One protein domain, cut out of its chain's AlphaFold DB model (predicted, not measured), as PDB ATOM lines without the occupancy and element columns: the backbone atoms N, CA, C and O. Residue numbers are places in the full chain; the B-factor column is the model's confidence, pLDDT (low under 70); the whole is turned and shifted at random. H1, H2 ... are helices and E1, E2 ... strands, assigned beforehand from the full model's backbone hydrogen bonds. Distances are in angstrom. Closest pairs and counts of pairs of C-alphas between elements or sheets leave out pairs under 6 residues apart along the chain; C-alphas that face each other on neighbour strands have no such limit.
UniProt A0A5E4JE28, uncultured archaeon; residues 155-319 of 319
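This is residues 155 to 319 of the 319 residues of a protein of uncultured archaeon (UniProt A0A5E4JE28). A small sheet of four short parallel strands is the core, covered on both faces in three layers: H4 and H5 on one face, H2 and residues 169 to 173 of H1 on the other. H3 packs on H4 at one end of the longest axis; toward the other end H1 runs out beyond the sheet, and H6 and H7 pack on it there. The printed part has 165 residues, with seven named helices and four named strands in the order H1 E1 H2 E2 H3 H4 E3 H5 E4 H6 H7. The sheet's order is E2 E1 E3 E4, and the class is mixed, helices and strands. The whole is compact, with a radius of gyration of the C-alphas of 16.2 A and spans of 49 by 35 by 23 A.

H1, residues 155 to 173, begins at C-alpha (159.804, 163.766, 176.425) and is 27.3 A long. E1 is residues 179 to 182, H2 187 to 198, E2 203 to 206, and H3 212 to 221. H4, residues 227 to 245, spans 25.9 A with a kink of 38 degrees near residue 234. After E3, residues 250 to 252, H5, residues 261 to 281, spans 30.6 A with a kink of 37 degrees near residue 268. E4 is residues 284 to 286 and H6 292 to 299; H7, residues 303 to 318, spans 23.0 A and ends at C-alpha (146.653, 170.137, 167.046).

N 204 and O 179 of E2 and E1 are 3.0 A apart, N 180 and O 250 of E1 and E3 2.9 A, and N 251 and O 284 of E3 and E4 2.8 A, within hydrogen-bond range. E1, H2, E2 and E3, H5, E4 are strand-helix-strand units, parallel neighbour strands with a helix between, with right-handed crossovers; E2, H3 H4, E3 is a split one, with E1 between its strands, also right-handed. H4 touches H5, C-alphas 240 and 278 being closest at 5.9 A, and H3, C-alphas 218 and 230 at 6.4 A. H1, the hub, touches H2 at C-alphas 169 and 192, 6.3 A; H6 at 164 and 294, 5.9 A; and H7 at 158 and 309, 5.3 A. Every O i to N i+4 pair is within range in H2, H6 and H7, against 14 of 15 in H1, 4 of 6 in H3, 13 of 15 in H4 and 12 of 17 in H5.

The two C-alphas farthest apart, of Glu 155 and Met 220, are 49.6 A apart. The printed part has no cut, and no link is long. Mean pLDDT of the printed part is 93.0; residues 318 to 319 are under 70.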
ATOM      1  N   GLU A 155     161.014 163.087 175.952       93.88
ATOM      2  CA  GLU A 155     159.804 163.766 176.425       93.88
ATOM      3  C   GLU A 155     160.131 165.138 177.029       93.88
ATOM      4  O   GLU A 155     159.466 166.118 176.697       93.88
ATOM      5  N   ASP A 156     161.202 165.224 177.825       94.44
ATOM      6  CA  ASP A 156     161.736 166.495 178.331       94.44
ATOM      7  C   ASP A 156     162.110 167.433 177.171       94.44
ATOM      8  O   ASP A 156     161.673 168.581 177.121       94.44
ATOM      9  N   SER A 157     162.813 166.929 176.149       94.12
ATOM     10  CA  SER A 157     163.151 167.748 174.979       94.12
ATOM     11  C   SER A 157     161.924 168.291 174.239       94.12
ATOM     12  O   SER A 157     161.950 169.431 173.777       94.12
ATOM     13  N   VAL A 158     160.834 167.521 174.167       94.56
ATOM     14  CA  VAL A 158     159.567 167.960 173.568       94.56
ATOM     15  C   VAL A 158     158.937 169.077 174.393       94.56
ATOM     16  O   VAL A 158     158.587 170.113 173.829       94.56
ATOM     17  N   GLU A 159     158.828 168.907 175.711       94.12
ATOM     18  CA  GLU A 159     158.222 169.901 176.604       94.12
ATOM     19  C   GLU A 159     159.004 171.222 176.604       94.12
ATOM     20  O   GLU A 159     158.431 172.293 176.367       94.12
ATOM     21  N   VAL A 160     160.325 171.156 176.801       93.94
ATOM     22  CA  VAL A 160     161.171 172.351 176.890       93.94
ATOM     23  C   VAL A 160     161.209 173.081 175.541       93.94
ATOM     24  O   VAL A 160     161.059 174.306 175.506       93.94
ATOM     25  N   VAL A 161     161.337 172.366 174.413       93.94
ATOM     26  CA  VAL A 161     161.296 172.995 173.078       93.94
ATOM     27  C   VAL A 161     159.928 173.612 172.792       93.94
ATOM     28  O   VAL A 161     159.889 174.715 172.247       93.94
ATOM     29  N   ALA A 162     158.815 172.977 173.178       93.75
ATOM     30  CA  ALA A 162     157.484 173.557 172.982       93.75
ATOM     31  C   ALA A 162     157.330 174.883 173.742       93.75
ATOM     32  O   ALA A 162     156.893 175.886 173.169       93.75
ATOM     33  N   GLY A 163     157.739 174.910 175.016       94.38
ATOM     34  CA  GLY A 163     157.682 176.109 175.850       94.38
ATOM     35  C   GLY A 163     158.546 177.248 175.304       94.38
ATOM     36  O   GLY A 163     158.115 178.401 175.246       94.38
ATOM     37  N   GLU A 164     159.752 176.933 174.837       94.62
ATOM     38  CA  GLU A 164     160.690 177.929 174.314       94.62
ATOM     39  C   GLU A 164     160.318 178.415 172.916       94.62
ATOM     40  O   GLU A 164     160.483 179.599 172.615       94.62
ATOM     41  N   LEU A 165     159.712 177.555 172.098       94.75
ATOM     42  CA  LEU A 165     159.098 177.950 170.840       94.75
ATOM     43  C   LEU A 165     157.936 178.924 171.074       94.75
ATOM     44  O   LEU A 165     157.887 179.991 170.453       94.75
ATOM     45  N   PHE A 166     157.031 178.594 172.003       95.06
ATOM     46  CA  PHE A 166     155.940 179.483 172.391       95.06
ATOM     47  C   PHE A 166     156.482 180.824 172.891       95.06
ATOM     48  O   PHE A 166     156.031 181.872 172.425       95.06
ATOM     49  N   ARG A 167     157.490 180.822 173.777       95.94
ATOM     50  CA  ARG A 167     158.130 182.046 174.285       95.94
ATOM     51  C   ARG A 167     158.734 182.881 173.155       95.94
ATOM     52  O   ARG A 167     158.490 184.086 173.109       95.94
ATOM     53  N   ALA A 168     159.507 182.263 172.262       96.94
ATOM     54  CA  ALA A 168     160.206 182.942 171.175       96.94
ATOM     55  C   ALA A 168     159.245 183.614 170.181       96.94
ATOM     56  O   ALA A 168     159.518 184.725 169.715       96.94
ATOM     57  N   ILE A 169     158.112 182.971 169.874       96.94
ATOM     58  CA  ILE A 169     157.053 183.567 169.046       96.94
ATOM     59  C   ILE A 169     156.326 184.660 169.830       96.94
ATOM     60  O   ILE A 169     156.216 185.787 169.340       96.94
ATOM     61  N   SER A 170     155.888 184.361 171.056       96.50
ATOM     62  CA  SER A 170     155.132 185.282 171.911       96.50
ATOM     63  C   SER A 170     155.867 186.604 172.107       96.50
ATOM     64  O   SER A 170     155.280 187.664 171.914       96.50
ATOM     65  N   SER A 171     157.170 186.572 172.402       96.19
ATOM     66  CA  SER A 171     157.972 187.784 172.617       96.19
ATOM     67  C   SER A 171     158.081 188.666 171.369       96.19
ATOM     68  O   SER A 171     158.262 189.877 171.477       96.19
ATOM     69  N   ARG A 172     157.945 188.081 170.174       96.88
ATOM     70  CA  ARG A 172     158.006 188.794 168.892       96.88
ATOM     71  C   ARG A 172     156.662 189.310 168.423       96.88
ATOM     72  O   ARG A 172     156.666 190.239 167.626       96.88
ATOM     73  N   VAL A 173     155.548 188.783 168.918       95.50
ATOM     74  CA  VAL A 173     154.206 189.325 168.638       95.50
ATOM     75  C   VAL A 173     153.681 190.223 169.759       95.50
ATOM     76  O   VAL A 173     152.731 190.979 169.563       95.50
ATOM     77  N   TYR A 174     154.326 190.185 170.926       89.56
ATOM     78  CA  TYR A 174     153.938 190.963 172.091       89.56
ATOM     79  C   TYR A 174     153.974 192.474 171.830       89.56
ATOM     80  O   TYR A 174     154.921 193.005 171.244       89.56
ATOM     81  N   ASN A 175     152.940 193.164 172.324       85.56
ATOM     82  CA  ASN A 175     152.770 194.617 172.252       85.56
ATOM     83  C   ASN A 175     152.860 195.199 170.825       85.56
ATOM     84  O   ASN A 175     153.192 196.370 170.647       85.56
ATOM     85  N   ILE A 176     152.562 194.391 169.803       92.75
ATOM     86  CA  ILE A 176     152.344 194.883 168.445       92.75
ATOM     87  C   ILE A 176     150.831 195.035 168.229       92.75
ATOM     88  O   ILE A 176     150.113 194.050 168.387       92.75
ATOM     89  N   PRO A 177     150.330 196.219 167.822       93.88
ATOM     90  CA  PRO A 177     148.901 196.417 167.577       93.88
ATOM     91  C   PRO A 177     148.331 195.499 166.493       93.88
ATOM     92  O   PRO A 177     147.246 194.958 166.667       93.88
ATOM     93  N   LYS A 178     149.060 195.347 165.381       97.25
ATOM     94  CA  LYS A 178     148.745 194.432 164.280       97.25
ATOM     95  C   LYS A 178     150.004 194.099 163.476       97.25
ATOM     96  O   LYS A 178     150.884 194.952 163.343       97.25
ATOM     97  N   PHE A 179     150.094 192.903 162.901       98.44
ATOM     98  CA  PHE A 179     151.262 192.485 162.106       98.44
ATOM     99  C   PHE A 179     150.906 191.569 160.933       98.44
ATOM    100  O   PHE A 179     149.798 191.047 160.823       98.44
ATOM    101  N   VAL A 180     151.873 191.367 160.041       98.56
ATOM    102  CA  VAL A 180     151.799 190.360 158.980       98.56
ATOM    103  C   VAL A 180     152.559 189.107 159.398       98.56
ATOM    104  O   VAL A 180     153.659 189.196 159.932       98.56
ATOM    105  N   ILE A 181     152.006 187.933 159.113       98.50
ATOM    106  CA  ILE A 181     152.740 186.665 159.123       98.50
ATOM    107  C   ILE A 181     153.121 186.350 157.679       98.50
ATOM    108  O   ILE A 181     152.247 186.225 156.812       98.50
ATOM    109  N   PHE A 182     154.421 186.224 157.415       98.06
ATOM    110  CA  PHE A 182     154.901 185.752 156.120       98.06
ATOM    111  C   PHE A 182     154.694 184.237 156.035       98.06
ATOM    112  O   PHE A 182     155.275 183.481 156.809       98.06
ATOM    113  N   SER A 183     153.838 183.788 155.121       95.38
ATOM    114  CA  SER A 183     153.554 182.364 154.954       95.38
ATOM    115  C   SER A 183     154.631 181.693 154.109       95.38
ATOM    116  O   SER A 183     154.937 182.136 153.003       95.38
ATOM    117  N   ASP A 184     155.151 180.572 154.595       90.00
ATOM    118  CA  ASP A 184     155.932 179.614 153.808       90.00
ATOM    119  C   ASP A 184     155.048 178.493 153.224       90.00
ATOM    120  O   ASP A 184     155.557 177.550 152.625       90.00
ATOM    121  N   SER A 185     153.719 178.583 153.392       83.44
ATOM    122  CA  SER A 185     152.743 177.509 153.123       83.44
ATOM    123  C   SER A 185     153.049 176.187 153.849       83.44
ATOM    124  O   SER A 185     152.567 175.130 153.439       83.44
ATOM    125  N   GLY A 186     153.865 176.232 154.904       86.00
ATOM    126  CA  GLY A 186     154.387 175.073 155.611       86.00
ATOM    127  C   GLY A 186     154.108 175.106 157.113       86.00
ATOM    128  O   GLY A 186     153.404 175.968 157.639       86.00
ATOM    129  N   LYS A 187     154.686 174.133 157.827       84.94
ATOM    130  CA  LYS A 187     154.505 173.982 159.281       84.94
ATOM    131  C   LYS A 187     155.020 175.192 160.070       84.94
ATOM    132  O   LYS A 187     154.476 175.507 161.124       84.94
ATOM    133  N   SER A 188     156.050 175.877 159.576       91.06
ATOM    134  CA  SER A 188     156.715 176.942 160.329       91.06
ATOM    135  C   SER A 188     155.828 178.185 160.495       91.06
ATOM    136  O   SER A 188     155.651 178.671 161.614       91.06
ATOM    137  N   SER A 189     155.179 178.657 159.425       93.62
ATOM    138  CA  SER A 189     154.210 179.756 159.521       93.62
ATOM    139  C   SER A 189     152.915 179.340 160.230       93.62
ATOM    140  O   SER A 189     152.289 180.181 160.881       93.62
ATOM    141  N   ASN A 190     152.548 178.051 160.202       92.38
ATOM    142  CA  ASN A 190     151.426 177.524 160.986       92.38
ATOM    143  C   ASN A 190     151.675 177.627 162.497       92.38
ATOM    144  O   ASN A 190     150.772 178.063 163.207       92.38
ATOM    145  N   PHE A 191     152.882 177.317 162.988       91.44
ATOM    146  CA  PHE A 191     153.226 177.515 164.405       91.44
ATOM    147  C   PHE A 191     153.047 178.974 164.833       91.44
ATOM    148  O   PHE A 191     152.390 179.254 165.834       91.44
ATOM    149  N   ILE A 192     153.586 179.911 164.044       95.94
ATOM    150  CA  ILE A 192     153.447 181.350 164.317       95.94
ATOM    151  C   ILE A 192     151.967 181.743 164.332       95.94
ATOM    152  O   ILE A 192     151.520 182.457 165.227       95.94
ATOM    153  N   THR A 193     151.202 181.248 163.358       95.75
ATOM    154  CA  THR A 193     149.766 181.515 163.235       95.75
ATOM    155  C   THR A 193     148.987 180.996 164.438       95.75
ATOM    156  O   THR A 193     148.114 181.703 164.934       95.75
ATOM    157  N   GLN A 194     149.283 179.786 164.911       93.44
ATOM    158  CA  GLN A 194     148.571 179.195 166.038       93.44
ATOM    159  C   GLN A 194     148.836 179.970 167.329       93.44
ATOM    160  O   GLN A 194     147.889 180.430 167.957       93.44
ATOM    161  N   VAL A 195     150.104 180.253 167.644       94.44
ATOM    162  CA  VAL A 195     150.456 181.064 168.821       94.44
ATOM    163  C   VAL A 195     149.825 182.460 168.745       94.44
ATOM    164  O   VAL A 195     149.287 182.953 169.734       94.44
ATOM    165  N   ALA A 196     149.827 183.096 167.570       96.12
ATOM    166  CA  ALA A 196     149.177 184.393 167.383       96.12
ATOM    167  C   ALA A 196     147.655 184.340 167.626       96.12
ATOM    168  O   ALA A 196     147.094 185.293 168.169       96.12
ATOM    169  N   ARG A 197     146.980 183.237 167.262       95.06
ATOM    170  CA  ARG A 197     145.554 183.023 167.573       95.06
ATOM    171  C   ARG A 197     145.324 182.840 169.066       95.06
ATOM    172  O   ARG A 197     144.433 183.489 169.605       95.06
ATOM    173  N   ASP A 198     146.134 182.019 169.725       93.50
ATOM    174  CA  ASP A 198     145.997 181.727 171.158       93.50
ATOM    175  C   ASP A 198     146.184 182.991 172.013       93.50
ATOM    176  O   ASP A 198     145.504 183.192 173.021       93.50
ATOM    177  N   LEU A 199     147.054 183.899 171.562       95.06
ATOM    178  CA  LEU A 199     147.281 185.208 172.176       95.06
ATOM    179  C   LEU A 199     146.251 186.279 171.775       95.06
ATOM    180  O   LEU A 199     146.356 187.418 172.230       95.06
ATOM    181  N   ASN A 200     145.249 185.938 170.954       95.69
ATOM    182  CA  ASN A 200     144.250 186.862 170.405       95.69
ATOM    183  C   ASN A 200     144.872 188.085 169.700       95.69
ATOM    184  O   ASN A 200     144.388 189.211 169.839       95.69
ATOM    185  N   CYS A 201     145.961 187.880 168.957       97.00
ATOM    186  CA  CYS A 201     146.604 188.938 168.186       97.00
ATOM    187  C   CYS A 201     145.792 189.318 166.935       97.00
ATOM    188  O   CYS A 201     145.156 188.467 166.314       97.00
ATOM    189  N   ASP A 202     145.889 190.581 166.509       97.44
ATOM    190  CA  ASP A 202     145.414 191.027 165.194       97.44
ATOM    191  C   ASP A 202     146.519 190.824 164.149       97.44
ATOM    192  O   ASP A 202     147.605 191.407 164.239       97.44
ATOM    193  N   PHE A 203     146.274 189.965 163.162       98.06
ATOM    194  CA  PHE A 203     147.265 189.677 162.135       98.06
ATOM    195  C   PHE A 203     146.659 189.324 160.780       98.06
ATOM    196  O   PHE A 203     145.548 188.805 160.664       98.06
ATOM    197  N   LYS A 204     147.458 189.543 159.732       98.00
ATOM    198  CA  LYS A 204     147.175 189.104 158.362       98.00
ATOM    199  C   LYS A 204     148.225 188.106 157.897       98.00
ATOM    200  O   LYS A 204     149.419 188.347 158.028       98.00
ATOM    201  N   ILE A 205     147.788 187.015 157.281       98.00
ATOM    202  CA  ILE A 205     148.691 186.084 156.598       98.00
ATOM    203  C   ILE A 205     148.882 186.566 155.159       98.00
ATOM    204  O   ILE A 205     147.902 186.817 154.452       98.00
ATOM    205  N   VAL A 206     150.136 186.686 154.720       97.56
ATOM    206  CA  VAL A 206     150.473 186.950 153.315       97.56
ATOM    207  C   VAL A 206     151.121 185.709 152.721       97.56
ATOM    208  O   VAL A 206     152.179 185.267 153.172       97.56
ATOM    209  N   ASN A 207     150.456 185.144 151.716       95.38
ATOM    210  CA  ASN A 207     150.939 183.983 150.980       95.38
ATOM    211  C   ASN A 207     152.078 184.367 150.027       95.38
ATOM    212  O   ASN A 207     152.106 185.499 149.538       95.38
ATOM    213  N   PRO A 208     153.011 183.440 149.759       91.94
ATOM    214  CA  PRO A 208     154.138 183.718 148.888       91.94
ATOM    215  C   PRO A 208     153.653 183.949 147.452       91.94
ATOM    216  O   PRO A 208     152.880 183.156 146.914       91.94
ATOM    217  N   ASP A 209     154.150 185.012 146.824       91.44
ATOM    218  CA  ASP A 209     153.944 185.297 145.406       91.44
ATOM    219  C   ASP A 209     155.301 185.494 144.726       91.44
ATOM    220  O   ASP A 209     156.141 186.273 145.172       91.44
ATOM    221  N   ASN A 210     155.516 184.763 143.634       82.38
ATOM    222  CA  ASN A 210     156.745 184.825 142.854       82.38
ATOM    223  C   ASN A 210     156.704 185.906 141.765       82.38
ATOM    224  O   ASN A 210     157.602 185.891 140.930       82.38
ATOM    225  N   GLY A 211     155.670 186.762 141.724       77.88
ATOM    226  CA  GLY A 211     155.427 187.862 140.777       77.88
ATOM    227  C   GLY A 211     156.648 188.301 139.966       77.88
ATOM    228  O   GLY A 211     157.372 189.226 140.339       77.88
ATOM    229  N   LYS A 212     156.906 187.608 138.844       80.31
ATOM    230  CA  LYS A 212     158.148 187.742 138.059       80.31
ATOM    231  C   LYS A 212     158.337 189.150 137.507       80.31
ATOM    232  O   LYS A 212     159.459 189.541 137.195       80.31
ATOM    233  N   GLU A 213     157.259 189.917 137.397       86.19
ATOM    234  CA  GLU A 213     157.271 191.328 137.037       86.19
ATOM    235  C   GLU A 213     158.119 192.185 137.987       86.19
ATOM    236  O   GLU A 213     158.695 193.178 137.541       86.19
ATOM    237  N   LYS A 214     158.287 191.768 139.251       91.00
ATOM    238  CA  LYS A 214     159.042 192.504 140.275       91.00
ATOM    239  C   LYS A 214     160.553 192.248 140.263       91.00
ATOM    240  O   LYS A 214     161.319 192.870 141.005       91.00
ATOM    241  N   ILE A 215     161.036 191.358 139.389       92.25
ATOM    242  CA  ILE A 215     162.461 190.992 139.337       92.25
ATOM    243  C   ILE A 215     163.364 192.188 139.006       92.25
ATOM    244  O   ILE A 215     164.489 192.274 139.494       92.25
ATOM    245  N   ASN A 216     162.865 193.143 138.215       92.75
ATOM    246  CA  ASN A 216     163.617 194.340 137.847       92.75
ATOM    247  C   ASN A 216     163.832 195.269 139.048       92.75
ATOM    248  O   ASN A 216     164.918 195.830 139.185       92.75
ATOM    249  N   GLU A 217     162.852 195.405 139.950       94.62
ATOM    250  CA  GLU A 217     163.044 196.216 141.158       94.62
ATOM    251  C   GLU A 217     164.054 195.567 142.105       94.62
ATOM    252  O   GLU A 217     164.906 196.261 142.661       94.62
ATOM    253  N   LEU A 218     164.022 194.237 142.232       95.06
ATOM    254  CA  LEU A 218     165.043 193.499 142.972       95.06
ATOM    255  C   LEU A 218     166.431 193.633 142.331       95.06
ATOM    256  O   LEU A 218     167.415 193.796 143.048       95.06
ATOM    257  N   LYS A 219     166.533 193.640 140.996       95.12
ATOM    258  CA  LYS A 219     167.807 193.855 140.290       95.12
ATOM    259  C   LYS A 219     168.374 195.256 140.528       95.12
ATOM    260  O   LYS A 219     169.590 195.408 140.567       95.12
ATOM    261  N   MET A 220     167.521 196.267 140.715       93.94
ATOM    262  CA  MET A 220     167.959 197.614 141.103       93.94
ATOM    263  C   MET A 220     168.492 197.664 142.539       93.94
ATOM    264  O   MET A 220     169.466 198.367 142.788       93.94
ATOM    265  N   LEU A 221     167.871 196.929 143.469       93.62
ATOM    266  CA  LEU A 221     168.349 196.825 144.853       93.62
ATOM    267  C   LEU A 221     169.639 196.005 144.954       93.62
ATOM    268  O   LEU A 221     170.526 196.347 145.729       93.62
ATOM    269  N   PHE A 222     169.760 194.948 144.148       94.31
ATOM    270  CA  PHE A 222     170.865 193.994 144.209       94.31
ATOM    271  C   PHE A 222     171.492 193.745 142.824       94.31
ATOM    272  O   PHE A 222     171.379 192.641 142.275       94.31
ATOM    273  N   PRO A 223     172.199 194.734 142.237       92.00
ATOM    274  CA  PRO A 223     172.711 194.645 140.865       92.00
ATOM    275  C   PRO A 223     173.619 193.436 140.616       92.00
ATOM    276  O   PRO A 223     173.559 192.817 139.549       92.00
ATOM    277  N   SER A 224     174.410 193.062 141.621       91.12
ATOM    278  CA  SER A 224     175.383 191.967 141.564       91.12
ATOM    279  C   SER A 224     174.780 190.569 141.745       91.12
ATOM    280  O   SER A 224     175.480 189.587 141.527       91.12
ATOM    281  N   SER A 225     173.504 190.452 142.133       93.88
ATOM    282  CA  SER A 225     172.871 189.150 142.399       93.88
ATOM    283  C   SER A 225     172.373 188.477 141.116       93.88
ATOM    284  O   SER A 225     171.891 189.144 140.191       93.88
ATOM    285  N   ASP A 226     172.491 187.151 141.048       94.25
ATOM    286  CA  ASP A 226     171.975 186.349 139.936       94.25
ATOM    287  C   ASP A 226     170.448 186.167 140.001       94.25
ATOM    288  O   ASP A 226     169.811 186.386 141.032       94.25
ATOM    289  N   ASN A 227     169.844 185.746 138.888       91.25
ATOM    290  CA  ASN A 227     168.391 185.593 138.804       91.25
ATOM    291  C   ASN A 227     167.835 184.516 139.746       91.25
ATOM    292  O   ASN A 227     166.681 184.632 140.143       91.25
ATOM    293  N   ASN A 228     168.605 183.484 140.105       93.19
ATOM    294  CA  ASN A 228     168.122 182.454 141.029       93.19
ATOM    295  C   ASN A 228     167.939 183.058 142.419       93.19
ATOM    296  O   ASN A 228     166.858 182.957 142.992       93.19
ATOM    297  N   THR A 229     168.953 183.776 142.902       94.31
ATOM    298  CA  THR A 229     168.908 184.526 144.158       94.31
ATOM    299  C   THR A 229     167.734 185.500 144.159       94.31
ATOM    300  O   THR A 229     166.922 185.476 145.077       94.31
ATOM    301  N   LEU A 230     167.576 186.303 143.099       95.00
ATOM    302  CA  LEU A 230     166.466 187.259 143.017       95.00
ATOM    303  C   LEU A 230     165.095 186.574 143.027       95.00
ATOM    304  O   LEU A 230     164.190 187.050 143.707       95.00
ATOM    305  N   ASN A 231     164.938 185.444 142.334       94.06
ATOM    306  CA  ASN A 231     163.682 184.693 142.340       94.06
ATOM    307  C   ASN A 231     163.309 184.205 143.749       94.06
ATOM    308  O   ASN A 231     162.137 184.255 144.112       94.06
ATOM    309  N   HIS A 232     164.284 183.791 144.563       93.94
ATOM    310  CA  HIS A 232     164.042 183.391 145.954       93.94
ATOM    311  C   HIS A 232     163.621 184.557 146.865       93.94
ATOM    312  O   HIS A 232     163.019 184.324 147.913       93.94
ATOM    313  N   LEU A 233     163.897 185.805 146.476       96.31
ATOM    314  CA  LEU A 233     163.526 187.003 147.236       96.31
ATOM    315  C   LEU A 233     162.132 187.545 146.882       96.31
ATOM    316  O   LEU A 233     161.580 188.325 147.660       96.31
ATOM    317  N   LEU A 234     161.549 187.144 145.744       96.00
ATOM    318  CA  LEU A 234     160.254 187.653 145.265       96.00
ATOM    319  C   LEU A 234     159.109 187.462 146.279       96.00
ATOM    320  O   LEU A 234     158.438 188.454 146.569       96.00
ATOM    321  N   PRO A 235     158.934 186.281 146.912       96.25
ATOM    322  CA  PRO A 235     157.899 186.100 147.931       96.25
ATOM    323  C   PRO A 235     158.009 187.072 149.103       96.25
ATOM    324  O   PRO A 235     157.009 187.620 149.569       96.25
ATOM    325  N   PHE A 236     159.233 187.314 149.572       97.44
ATOM    326  CA  PHE A 236     159.469 188.210 150.694       97.44
ATOM    327  C   PHE A 236     159.288 189.684 150.297       97.44
ATOM    328  O   PHE A 236     158.711 190.465 151.055       97.44
ATOM    329  N   TYR A 237     159.703 190.055 149.081       97.50
ATOM    330  CA  TYR A 237     159.431 191.375 148.509       97.50
ATOM    331  C   TYR A 237     157.928 191.648 148.415       97.50
ATOM    332  O   TYR A 237     157.472 192.694 148.876       97.50
ATOM    333  N   HIS A 238     157.154 190.691 147.896       96.50
ATOM    334  CA  HIS A 238     155.695 190.778 147.840       96.50
ATOM    335  C   HIS A 238     155.079 190.943 149.235       96.50
ATOM    336  O   HIS A 238     154.207 191.787 149.436       96.50
ATOM    337  N   CYS A 239     155.566 190.182 150.219       97.62
ATOM    338  CA  CYS A 239     155.119 190.297 151.605       97.62
ATOM    339  C   CYS A 239     155.336 191.712 152.169       97.62
ATOM    340  O   CYS A 239     154.414 192.294 152.743       97.62
ATOM    341  N   CYS A 240     156.513 192.301 151.937       97.75
ATOM    342  CA  CYS A 240     156.812 193.673 152.355       97.75
ATOM    343  C   CYS A 240     155.958 194.720 151.626       97.75
ATOM    344  O   CYS A 240     155.485 195.667 152.255       97.75
ATOM    345  N   GLU A 241     155.728 194.542 150.321       96.81
ATOM    346  CA  GLU A 241     154.856 195.411 149.523       96.81
ATOM    347  C   GLU A 241     153.425 195.398 150.080       96.81
ATOM    348  O   GLU A 241     152.874 196.456 150.385       96.81
ATOM    349  N   LYS A 242     152.861 194.210 150.336       97.12
ATOM    350  CA  LYS A 242     151.519 194.056 150.918       97.12
ATOM    351  C   LYS A 242     151.415 194.605 152.333       97.12
ATOM    352  O   LYS A 242     150.447 195.294 152.648       97.12
ATOM    353  N   ALA A 243     152.411 194.342 153.179       97.75
ATOM    354  CA  ALA A 243     152.460 194.909 154.522       97.75
ATOM    355  C   ALA A 243     152.402 196.442 154.465       97.75
ATOM    356  O   ALA A 243     151.624 197.057 155.194       97.75
ATOM    357  N   LYS A 244     153.154 197.059 153.544       97.00
ATOM    358  CA  LYS A 244     153.146 198.511 153.358       97.00
ATOM    359  C   LYS A 244     151.810 199.040 152.831       97.00
ATOM    360  O   LYS A 244     151.328 200.043 153.359       97.00
ATOM    361  N   GLU A 245     151.228 198.395 151.821       96.81
ATOM    362  CA  GLU A 245     149.926 198.764 151.238       96.81
ATOM    363  C   GLU A 245     148.804 198.765 152.286       96.81
ATOM    364  O   GLU A 245     147.980 199.678 152.310       96.81
ATOM    365  N   ASP A 246     148.820 197.790 153.197       96.81
ATOM    366  CA  ASP A 246     147.792 197.616 154.227       96.81
ATOM    367  C   ASP A 246     148.153 198.270 155.581       96.81
ATOM    368  O   ASP A 246     147.496 198.038 156.608       96.81
ATOM    369  N   PHE A 247     149.187 199.119 155.599       96.69
ATOM    370  CA  PHE A 247     149.646 199.869 156.773       96.69
ATOM    371  C   PHE A 247     150.026 198.979 157.972       96.69
ATOM    372  O   PHE A 247     149.650 199.271 159.111       96.69
ATOM    373  N   TYR A 248     150.732 197.878 157.724       97.69
ATOM    374  CA  TYR A 248     151.415 197.090 158.747       97.69
ATOM    375  C   TYR A 248     152.871 197.535 158.873       97.69
ATOM    376  O   TYR A 248     153.552 197.781 157.878       97.69
ATOM    377  N   GLU A 249     153.358 197.610 160.109       96.38
ATOM    378  CA  GLU A 249     154.729 198.035 160.411       96.38
ATOM    379  C   GLU A 249     155.650 196.865 160.763       96.38
ATOM    380  O   GLU A 249     156.867 197.037 160.772       96.38
ATOM    381  N   VAL A 250     155.089 195.680 161.031       98.06
ATOM    382  CA  VAL A 250     155.845 194.495 161.445       98.06
ATOM    383  C   VAL A 250     155.433 193.265 160.642       98.06
ATOM    384  O   VAL A 250     154.243 193.000 160.457       98.06
ATOM    385  N   ILE A 251     156.432 192.499 160.207       98.56
ATOM    386  CA  ILE A 251     156.312 191.157 159.638       98.56
ATOM    387  C   ILE A 251     156.960 190.158 160.598       98.56
ATOM    388  O   ILE A 251     158.096 190.346 161.030       98.56
ATOM    389  N   ILE A 252     156.270 189.061 160.886       98.50
ATOM    390  CA  ILE A 252     156.837 187.893 161.554       98.50
ATOM    391  C   ILE A 252     157.207 186.879 160.475       98.50
ATOM    392  O   ILE A 252     156.345 186.405 159.730       98.50
ATOM    393  N   SER A 253     158.502 186.595 160.360       97.81
ATOM    394  CA  SER A 253     159.051 185.715 159.333       97.81
ATOM    395  C   SER A 253     159.344 184.325 159.899       97.81
ATOM    396  O   SER A 253     159.974 184.226 160.953       97.81
ATOM    397  N   PRO A 254     158.973 183.245 159.190       97.00
ATOM    398  CA  PRO A 254     159.340 181.886 159.564       97.00
ATOM    399  C   PRO A 254     160.803 181.523 159.266       97.00
ATOM    400  O   PRO A 254     161.227 180.388 159.488       97.00
ATOM    401  N   PHE A 255     161.585 182.458 158.729       96.62
ATOM    402  CA  PHE A 255     162.990 182.221 158.431       96.62
ATOM    403  C   PHE A 255     163.760 181.779 159.689       96.62
ATOM    404  O   PHE A 255     163.555 182.321 160.776       96.62
ATOM    405  N   GLY A 256     164.630 180.780 159.533       93.62
ATOM    406  CA  GLY A 256     165.368 180.156 160.636       93.62
ATOM    407  C   GLY A 256     164.797 178.827 161.128       93.62
ATOM    408  O   GLY A 256     165.471 178.124 161.877       93.62
ATOM    409  N   PHE A 257     163.585 178.444 160.707       93.31
ATOM    410  CA  PHE A 257     162.949 177.212 161.174       93.31
ATOM    411  C   PHE A 257     163.823 175.972 160.921       93.31
ATOM    412  O   PHE A 257     164.153 175.657 159.780       93.31
ATOM    413  N   MET A 258     164.179 175.268 162.003       87.38
ATOM    414  CA  MET A 258     164.960 174.021 161.998       87.38
ATOM    415  C   MET A 258     166.339 174.088 161.309       87.38
ATOM    416  O   MET A 258     166.894 173.046 160.957       87.38
ATOM    417  N   MET A 259     166.925 175.278 161.136       90.56
ATOM    418  CA  MET A 259     168.263 175.411 160.546       90.56
ATOM    419  C   MET A 259     169.327 174.710 161.399       90.56
ATOM    420  O   MET A 259     169.321 174.796 162.627       90.56
ATOM    421  N   ASP A 260     170.248 173.989 160.761       87.81
ATOM    422  CA  ASP A 260     171.443 173.456 161.418       87.81
ATOM    423  C   ASP A 260     172.530 174.522 161.597       87.81
ATOM    424  O   ASP A 260     172.408 175.647 161.118       87.81
ATOM    425  N   TYR A 261     173.584 174.164 162.335       86.50
ATOM    426  CA  TYR A 261     174.673 175.084 162.649       86.50
ATOM    427  C   TYR A 261     175.308 175.684 161.386       86.50
ATOM    428  O   TYR A 261     175.466 176.898 161.301       86.50
ATOM    429  N   GLU A 262     175.602 174.857 160.380       87.69
ATOM    430  CA  GLU A 262     176.203 175.308 159.118       87.69
ATOM    431  C   GLU A 262     175.279 176.268 158.353       87.69
ATOM    432  O   GLU A 262     175.722 177.303 157.858       87.69
ATOM    433  N   SER A 263     173.974 175.983 158.315       90.75
ATOM    434  CA  SER A 263     172.984 176.874 157.701       90.75
ATOM    435  C   SER A 263     172.878 178.207 158.444       90.75
ATOM    436  O   SER A 263     172.731 179.250 157.810       90.75
ATOM    437  N   LEU A 264     172.983 178.197 159.779       90.00
ATOM    438  CA  LEU A 264     172.972 179.413 160.598       90.00
ATOM    439  C   LEU A 264     174.208 180.287 160.357       90.00
ATOM    440  O   LEU A 264     174.074 181.511 160.343       90.00
ATOM    441  N   LEU A 265     175.383 179.690 160.114       87.81
ATOM    442  CA  LEU A 265     176.605 180.441 159.796       87.81
ATOM    443  C   LEU A 265     176.459 181.302 158.537       87.81
ATOM    444  O   LEU A 265     177.091 182.353 158.448       87.81
ATOM    445  N   ASP A 266     175.618 180.882 157.592       91.12
ATOM    446  CA  ASP A 266     175.374 181.583 156.330       91.12
ATOM    447  C   ASP A 266     174.016 182.305 156.265       91.12
ATOM    448  O   ASP A 266     173.779 183.079 155.332       91.12
ATOM    449  N   ALA A 267     173.143 182.120 157.262       93.25
ATOM    450  CA  ALA A 267     171.796 182.691 157.302       93.25
ATOM    451  C   ALA A 267     171.794 184.225 157.185       93.25
ATOM    452  O   ALA A 267     170.905 184.802 156.550       93.25
ATOM    453  N   TYR A 268     172.828 184.879 157.726       93.88
ATOM    454  CA  TYR A 268     173.001 186.329 157.670       93.88
ATOM    455  C   TYR A 268     172.987 186.878 156.233       93.88
ATOM    456  O   TYR A 268     172.490 187.974 156.002       93.88
ATOM    457  N   LYS A 269     173.451 186.104 155.238       93.62
ATOM    458  CA  LYS A 269     173.450 186.524 153.826       93.62
ATOM    459  C   LYS A 269     172.028 186.746 153.318       93.62
ATOM    460  O   LYS A 269     171.765 187.713 152.611       93.62
ATOM    461  N   THR A 270     171.094 185.863 153.678       95.56
ATOM    462  CA  THR A 270     169.671 186.029 153.347       95.56
ATOM    463  C   THR A 270     169.029 187.134 154.180       95.56
ATOM    464  O   THR A 270     168.220 187.897 153.650       95.56
ATOM    465  N   LEU A 271     169.415 187.259 155.452       96.62
ATOM    466  CA  LEU A 271     168.931 188.325 156.330       96.62
ATOM    467  C   LEU A 271     169.313 189.718 155.811       96.62
ATOM    468  O   LEU A 271     168.462 190.599 155.836       96.62
ATOM    469  N   ASP A 272     170.503 189.908 155.236       95.81
ATOM    470  CA  ASP A 272     170.913 191.172 154.602       95.81
ATOM    471  C   ASP A 272     169.971 191.580 153.457       95.81
ATOM    472  O   ASP A 272     169.564 192.746 153.344       95.81
ATOM    473  N   TYR A 273     169.572 190.614 152.617       96.81
ATOM    474  CA  TYR A 273     168.579 190.847 151.568       96.81
ATOM    475  C   TYR A 273     167.220 191.214 152.164       96.81
ATOM    476  O   TYR A 273     166.592 192.175 151.713       96.81
ATOM    477  N   TYR A 274     166.765 190.469 153.176       97.62
ATOM    478  CA  TYR A 274     165.476 190.713 153.824       97.62
ATOM    479  C   TYR A 274     165.452 192.090 154.489       97.62
ATOM    480  O   TYR A 274     164.510 192.847 154.273       97.62
ATOM    481  N   TYR A 275     166.514 192.455 155.202       97.00
ATOM    482  CA  TYR A 275     166.679 193.762 155.822       97.00
ATOM    483  C   TYR A 275     166.622 194.890 154.787       97.00
ATOM    484  O   TYR A 275     165.877 195.856 154.944       97.00
ATOM    485  N   THR A 276     167.355 194.762 153.678       96.06
ATOM    486  CA  THR A 276     167.366 195.787 152.622       96.06
ATOM    487  C   THR A 276     165.987 195.951 151.973       96.06
ATOM    488  O   THR A 276     165.528 197.075 151.742       96.06
ATOM    489  N   ILE A 277     165.294 194.839 151.705       97.31
ATOM    490  CA  ILE A 277     163.929 194.850 151.164       97.31
ATOM    491  C   ILE A 277     162.966 195.492 152.169       97.31
ATOM    492  O   ILE A 277     162.225 196.402 151.806       97.31
ATOM    493  N   SER A 278     162.978 195.072 153.432       97.25
ATOM    494  CA  SER A 278     162.037 195.575 154.435       97.25
ATOM    495  C   SER A 278     162.277 197.057 154.747       97.25
ATOM    496  O   SER A 278     161.320 197.829 154.863       97.25
ATOM    497  N   LYS A 279     163.544 197.501 154.752       95.44
ATOM    498  CA  LYS A 279     163.935 198.911 154.890       95.44
ATOM    499  C   LYS A 279     163.357 199.777 153.771       95.44
ATOM    500  O   LYS A 279     162.822 200.847 154.068       95.44
ATOM    501  N   LYS A 280     163.376 199.314 152.510       95.69
ATOM    502  CA  LYS A 280     162.735 200.010 151.369       95.69
ATOM    503  C   LYS A 280     161.250 200.278 151.631       95.69
ATOM    504  O   LYS A 280     160.753 201.350 151.288       95.69
ATOM    505  N   PHE A 281     160.549 199.321 152.232       96.62
ATOM    506  CA  PHE A 281     159.122 199.436 152.542       96.62
ATOM    507  C   PHE A 281     158.838 200.079 153.908       96.62
ATOM    508  O   PHE A 281     157.685 200.400 154.202       96.62
ATOM    509  N   ASN A 282     159.873 200.353 154.710       95.69
ATOM    510  CA  ASN A 282     159.766 200.820 156.091       95.69
ATOM    511  C   ASN A 282     158.917 199.867 156.953       95.69
ATOM    512  O   ASN A 282     157.975 200.300 157.616       95.69
ATOM    513  N   VAL A 283     159.252 198.577 156.898       96.19
ATOM    514  CA  VAL A 283     158.627 197.504 157.677       96.19
ATOM    515  C   VAL A 283     159.713 196.792 158.490       96.19
ATOM    516  O   VAL A 283     160.787 196.486 157.970       96.19
ATOM    517  N   SER A 284     159.448 196.553 159.771       95.75
ATOM    518  CA  SER A 284     160.306 195.769 160.662       95.75
ATOM    519  C   SER A 284     160.026 194.277 160.480       95.75
ATOM    520  O   SER A 284     158.885 193.879 160.251       95.75
ATOM    521  N   VAL A 285     161.056 193.443 160.584       97.75
ATOM    522  CA  VAL A 285     160.938 191.988 160.445       97.75
ATOM    523  C   VAL A 285     161.448 191.346 161.722       97.75
ATOM    524  O   VAL A 285     162.500 191.729 162.222       97.75
ATOM    525  N   ARG A 286     160.701 190.375 162.247       97.75
ATOM    526  CA  ARG A 286     161.062 189.617 163.448       97.75
ATOM    527  C   ARG A 286     161.168 188.136 163.112       97.75
ATOM    528  O   ARG A 286     160.354 187.623 162.341       97.75
ATOM    529  N   TYR A 287     162.136 187.453 163.719       97.44
ATOM    530  CA  TYR A 287     162.506 186.077 163.366       97.44
ATOM    531  C   TYR A 287     162.426 185.142 164.587       97.44
ATOM    532  O   TYR A 287     163.421 184.973 165.289       97.44
ATOM    533  N   PRO A 288     161.259 184.543 164.903       97.12
ATOM    534  CA  PRO A 288     161.093 183.703 166.098       97.12
ATOM    535  C   PRO A 288     162.036 182.518 166.177       97.12
ATOM    536  O   PRO A 288     162.556 182.212 167.243       97.12
ATOM    537  N   PHE A 289     162.305 181.886 165.044       96.06
ATOM    538  CA  PHE A 289     163.163 180.708 164.988       96.06
ATOM    539  C   PHE A 289     164.656 181.032 165.071       96.06
ATOM    540  O   PHE A 289     165.472 180.122 165.123       96.06
ATOM    541  N   LEU A 290     164.995 182.320 165.103       95.12
ATOM    542  CA  LEU A 290     166.338 182.841 165.316       95.12
ATOM    543  C   LEU A 290     166.535 183.361 166.753       95.12
ATOM    544  O   LEU A 290     167.504 184.049 167.049       95.12
ATOM    545  N   ASP A 291     165.618 183.050 167.671       94.50
ATOM    546  CA  ASP A 291     165.786 183.356 169.090       94.50
ATOM    547  C   ASP A 291     166.996 182.614 169.673       94.50
ATOM    548  O   ASP A 291     167.084 181.393 169.573       94.50
ATOM    549  N   ASN A 292     167.917 183.348 170.303       89.06
ATOM    550  CA  ASN A 292     169.188 182.796 170.785       89.06
ATOM    551  C   ASN A 292     169.006 181.599 171.725       89.06
ATOM    552  O   ASN A 292     169.745 180.627 171.608       89.06
ATOM    553  N   LYS A 293     168.027 181.649 172.638       89.88
ATOM    554  CA  LYS A 293     167.803 180.571 173.609       89.88
ATOM    555  C   LYS A 293     167.158 179.355 172.945       89.88
ATOM    556  O   LYS A 293     167.560 178.231 173.222       89.88
ATOM    557  N   LEU A 294     166.225 179.582 172.017       93.25
ATOM    558  CA  LEU A 294     165.659 178.500 171.208       93.25
ATOM    559  C   LEU A 294     166.743 177.825 170.359       93.25
ATOM    560  O   LEU A 294     166.822 176.601 170.325       93.25
ATOM    561  N   LEU A 295     167.598 178.604 169.694       91.69
ATOM    562  CA  LEU A 295     168.688 178.066 168.885       91.69
ATOM    563  C   LEU A 295     169.702 177.292 169.721       91.69
ATOM    564  O   LEU A 295     170.083 176.200 169.314       91.69
ATOM    565  N   ASP A 296     170.103 177.815 170.881       87.25
ATOM    566  CA  ASP A 296     171.041 177.133 171.775       87.25
ATOM    567  C   ASP A 296     170.525 175.732 172.138       87.25
ATOM    568  O   ASP A 296     171.227 174.737 171.987       87.25
ATOM    569  N   MET A 297     169.239 175.616 172.469       89.38
ATOM    570  CA  MET A 297     168.596 174.327 172.727       89.38
ATOM    571  C   MET A 297     168.532 173.421 171.499       89.38
ATOM    572  O   MET A 297     168.874 172.242 171.572       89.38
ATOM    573  N   LEU A 298     168.093 173.951 170.357       90.31
ATOM    574  CA  LEU A 298     167.946 173.159 169.137       90.31
ATOM    575  C   LEU A 298     169.295 172.647 168.626       90.31
ATOM    576  O   LEU A 298     169.360 171.546 168.089       90.31
ATOM    577  N   LEU A 299     170.376 173.403 168.806       89.75
ATOM    578  CA  LEU A 299     171.722 172.990 168.414       89.75
ATOM    579  C   LEU A 299     172.299 171.873 169.296       89.75
ATOM    580  O   LEU A 299     173.275 171.240 168.893       89.75
ATOM    581  N   ASN A 300     171.680 171.584 170.445       89.81
ATOM    582  CA  ASN A 300     171.998 170.413 171.265       89.81
ATOM    583  C   ASN A 300     171.326 169.121 170.777       89.81
ATOM    584  O   ASN A 300     171.681 168.037 171.236       89.81
ATOM    585  N   LEU A 301     170.392 169.212 169.828       89.50
ATOM    586  CA  LEU A 301     169.735 168.068 169.205       89.50
ATOM    587  C   LEU A 301     170.363 167.778 167.838       89.50
ATOM    588  O   LEU A 301     170.598 168.681 167.029       89.50
ATOM    589  N   SER A 302     170.554 166.500 167.510       88.25
ATOM    590  CA  SER A 302     170.880 166.118 166.134       88.25
ATOM    591  C   SER A 302     169.749 166.516 165.178       88.25
ATOM    592  O   SER A 302     168.589 166.677 165.564       88.25
ATOM    593  N   SER A 303     170.045 166.637 163.882       86.88
ATOM    594  CA  SER A 303     169.016 166.960 162.882       86.88
ATOM    595  C   SER A 303     167.849 165.962 162.877       86.88
ATOM    596  O   SER A 303     166.710 166.370 162.679       86.88
ATOM    597  N   ALA A 304     168.104 164.677 163.148       89.56
ATOM    598  CA  ALA A 304     167.050 163.665 163.230       89.56
ATOM    599  C   ALA A 304     166.194 163.806 164.500       89.56
ATOM    600  O   ALA A 304     164.979 163.627 164.439       89.56
ATOM    601  N   GLU A 305     166.806 164.135 165.639       91.62
ATOM    602  CA  GLU A 305     166.082 164.380 166.893       91.62
ATOM    603  C   GLU A 305     165.220 165.632 166.791       91.62
ATOM    604  O   GLU A 305     164.047 165.573 167.139       91.62
ATOM    605  N   ARG A 306     165.744 166.724 166.215       91.44
ATOM    606  CA  ARG A 306     164.959 167.945 165.981       91.44
ATOM    607  C   ARG A 306     163.687 167.671 165.198       91.44
ATOM    608  O   ARG A 306     162.634 168.143 165.598       91.44
ATOM    609  N   VAL A 307     163.767 166.905 164.107       91.06
ATOM    610  CA  VAL A 307     162.579 166.550 163.312       91.06
ATOM    611  C   VAL A 307     161.535 165.850 164.178       91.06
ATOM    612  O   VAL A 307     160.390 166.287 164.192       91.06
ATOM    613  N   LYS A 308     161.939 164.834 164.947       93.50
ATOM    614  CA  LYS A 308     161.024 164.094 165.828       93.50
ATOM    615  C   LYS A 308     160.414 164.982 166.910       93.50
ATOM    616  O   LYS A 308     159.214 164.917 167.139       93.50
ATOM    617  N   VAL A 309     161.231 165.824 167.546       93.12
ATOM    618  CA  VAL A 309     160.773 166.767 168.570       93.12
ATOM    619  C   VAL A 309     159.744 167.731 167.982       93.12
ATOM    620  O   VAL A 309     158.660 167.868 168.530       93.12
ATOM    621  N   PHE A 310     160.029 168.352 166.833       90.94
ATOM    622  CA  PHE A 310     159.087 169.271 166.191       90.94
ATOM    623  C   PHE A 310     157.803 168.587 165.713       90.94
ATOM    624  O   PHE A 310     156.751 169.221 165.730       90.94
ATOM    625  N   GLU A 311     157.866 167.328 165.274       90.62
ATOM    626  CA  GLU A 311     156.672 166.547 164.933       90.62
ATOM    627  C   GLU A 311     155.781 166.330 166.156       90.62
ATOM    628  O   GLU A 311     154.593 166.631 166.080       90.62
ATOM    629  N   GLU A 312     156.358 165.916 167.285       92.81
ATOM    630  CA  GLU A 312     155.614 165.704 168.529       92.81
ATOM    631  C   GLU A 312     155.036 167.018 169.078       92.81
ATOM    632  O   GLU A 312     153.857 167.093 169.423       92.81
ATOM    633  N   VAL A 313     155.834 168.095 169.079       90.06
ATOM    634  CA  VAL A 313     155.374 169.441 169.462       90.06
ATOM    635  C   VAL A 313     154.199 169.880 168.588       90.06
ATOM    636  O   VAL A 313     153.215 170.403 169.101       90.06
ATOM    637  N   TYR A 314     154.269 169.656 167.275       84.44
ATOM    638  CA  TYR A 314     153.187 170.015 166.359       84.44
ATOM    639  C   TYR A 314     151.916 169.198 166.629       84.44
ATOM    640  O   TYR A 314     150.828 169.764 166.705       84.44
ATOM    641  N   THR A 315     152.040 167.882 166.827       84.44
ATOM    642  CA  THR A 315     150.906 167.001 167.145       84.44
ATOM    643  C   THR A 315     150.232 167.375 168.464       84.44
ATOM    644  O   THR A 315     149.008 167.324 168.552       84.44
ATOM    645  N   ASN A 316     150.993 167.811 169.467       80.50
ATOM    646  CA  ASN A 316     150.444 168.260 170.749       80.50
ATOM    647  C   ASN A 316     149.714 169.608 170.672       80.50
ATOM    648  O   ASN A 316     148.908 169.900 171.545       80.50
ATOM    649  N   ILE A 317     149.986 170.427 169.652       71.44
ATOM    650  CA  ILE A 317     149.281 171.696 169.420       71.44
ATOM    651  C   ILE A 317     147.966 171.483 168.649       71.44
ATOM    652  O   ILE A 317     147.034 172.271 168.800       71.44
ATOM    653  N   GLU A 318     147.877 170.448 167.806       65.12
ATOM    654  CA  GLU A 318     146.653 170.137 167.046       65.12
ATOM    655  C   GLU A 318     145.580 169.388 167.861       65.12
ATOM    656  O   GLU A 318     144.414 169.394 167.453       65.12
ATOM    657  N   ASN A 319     145.954 168.750 168.978       56.25
ATOM    658  CA  ASN A 319     145.064 167.973 169.856       56.25
ATOM    659  C   ASN A 319     144.592 168.772 171.075       56.25
ATOM    660  O   ASN A 319     143.417 168.576 171.467       56.25
TER     661      ASN A 319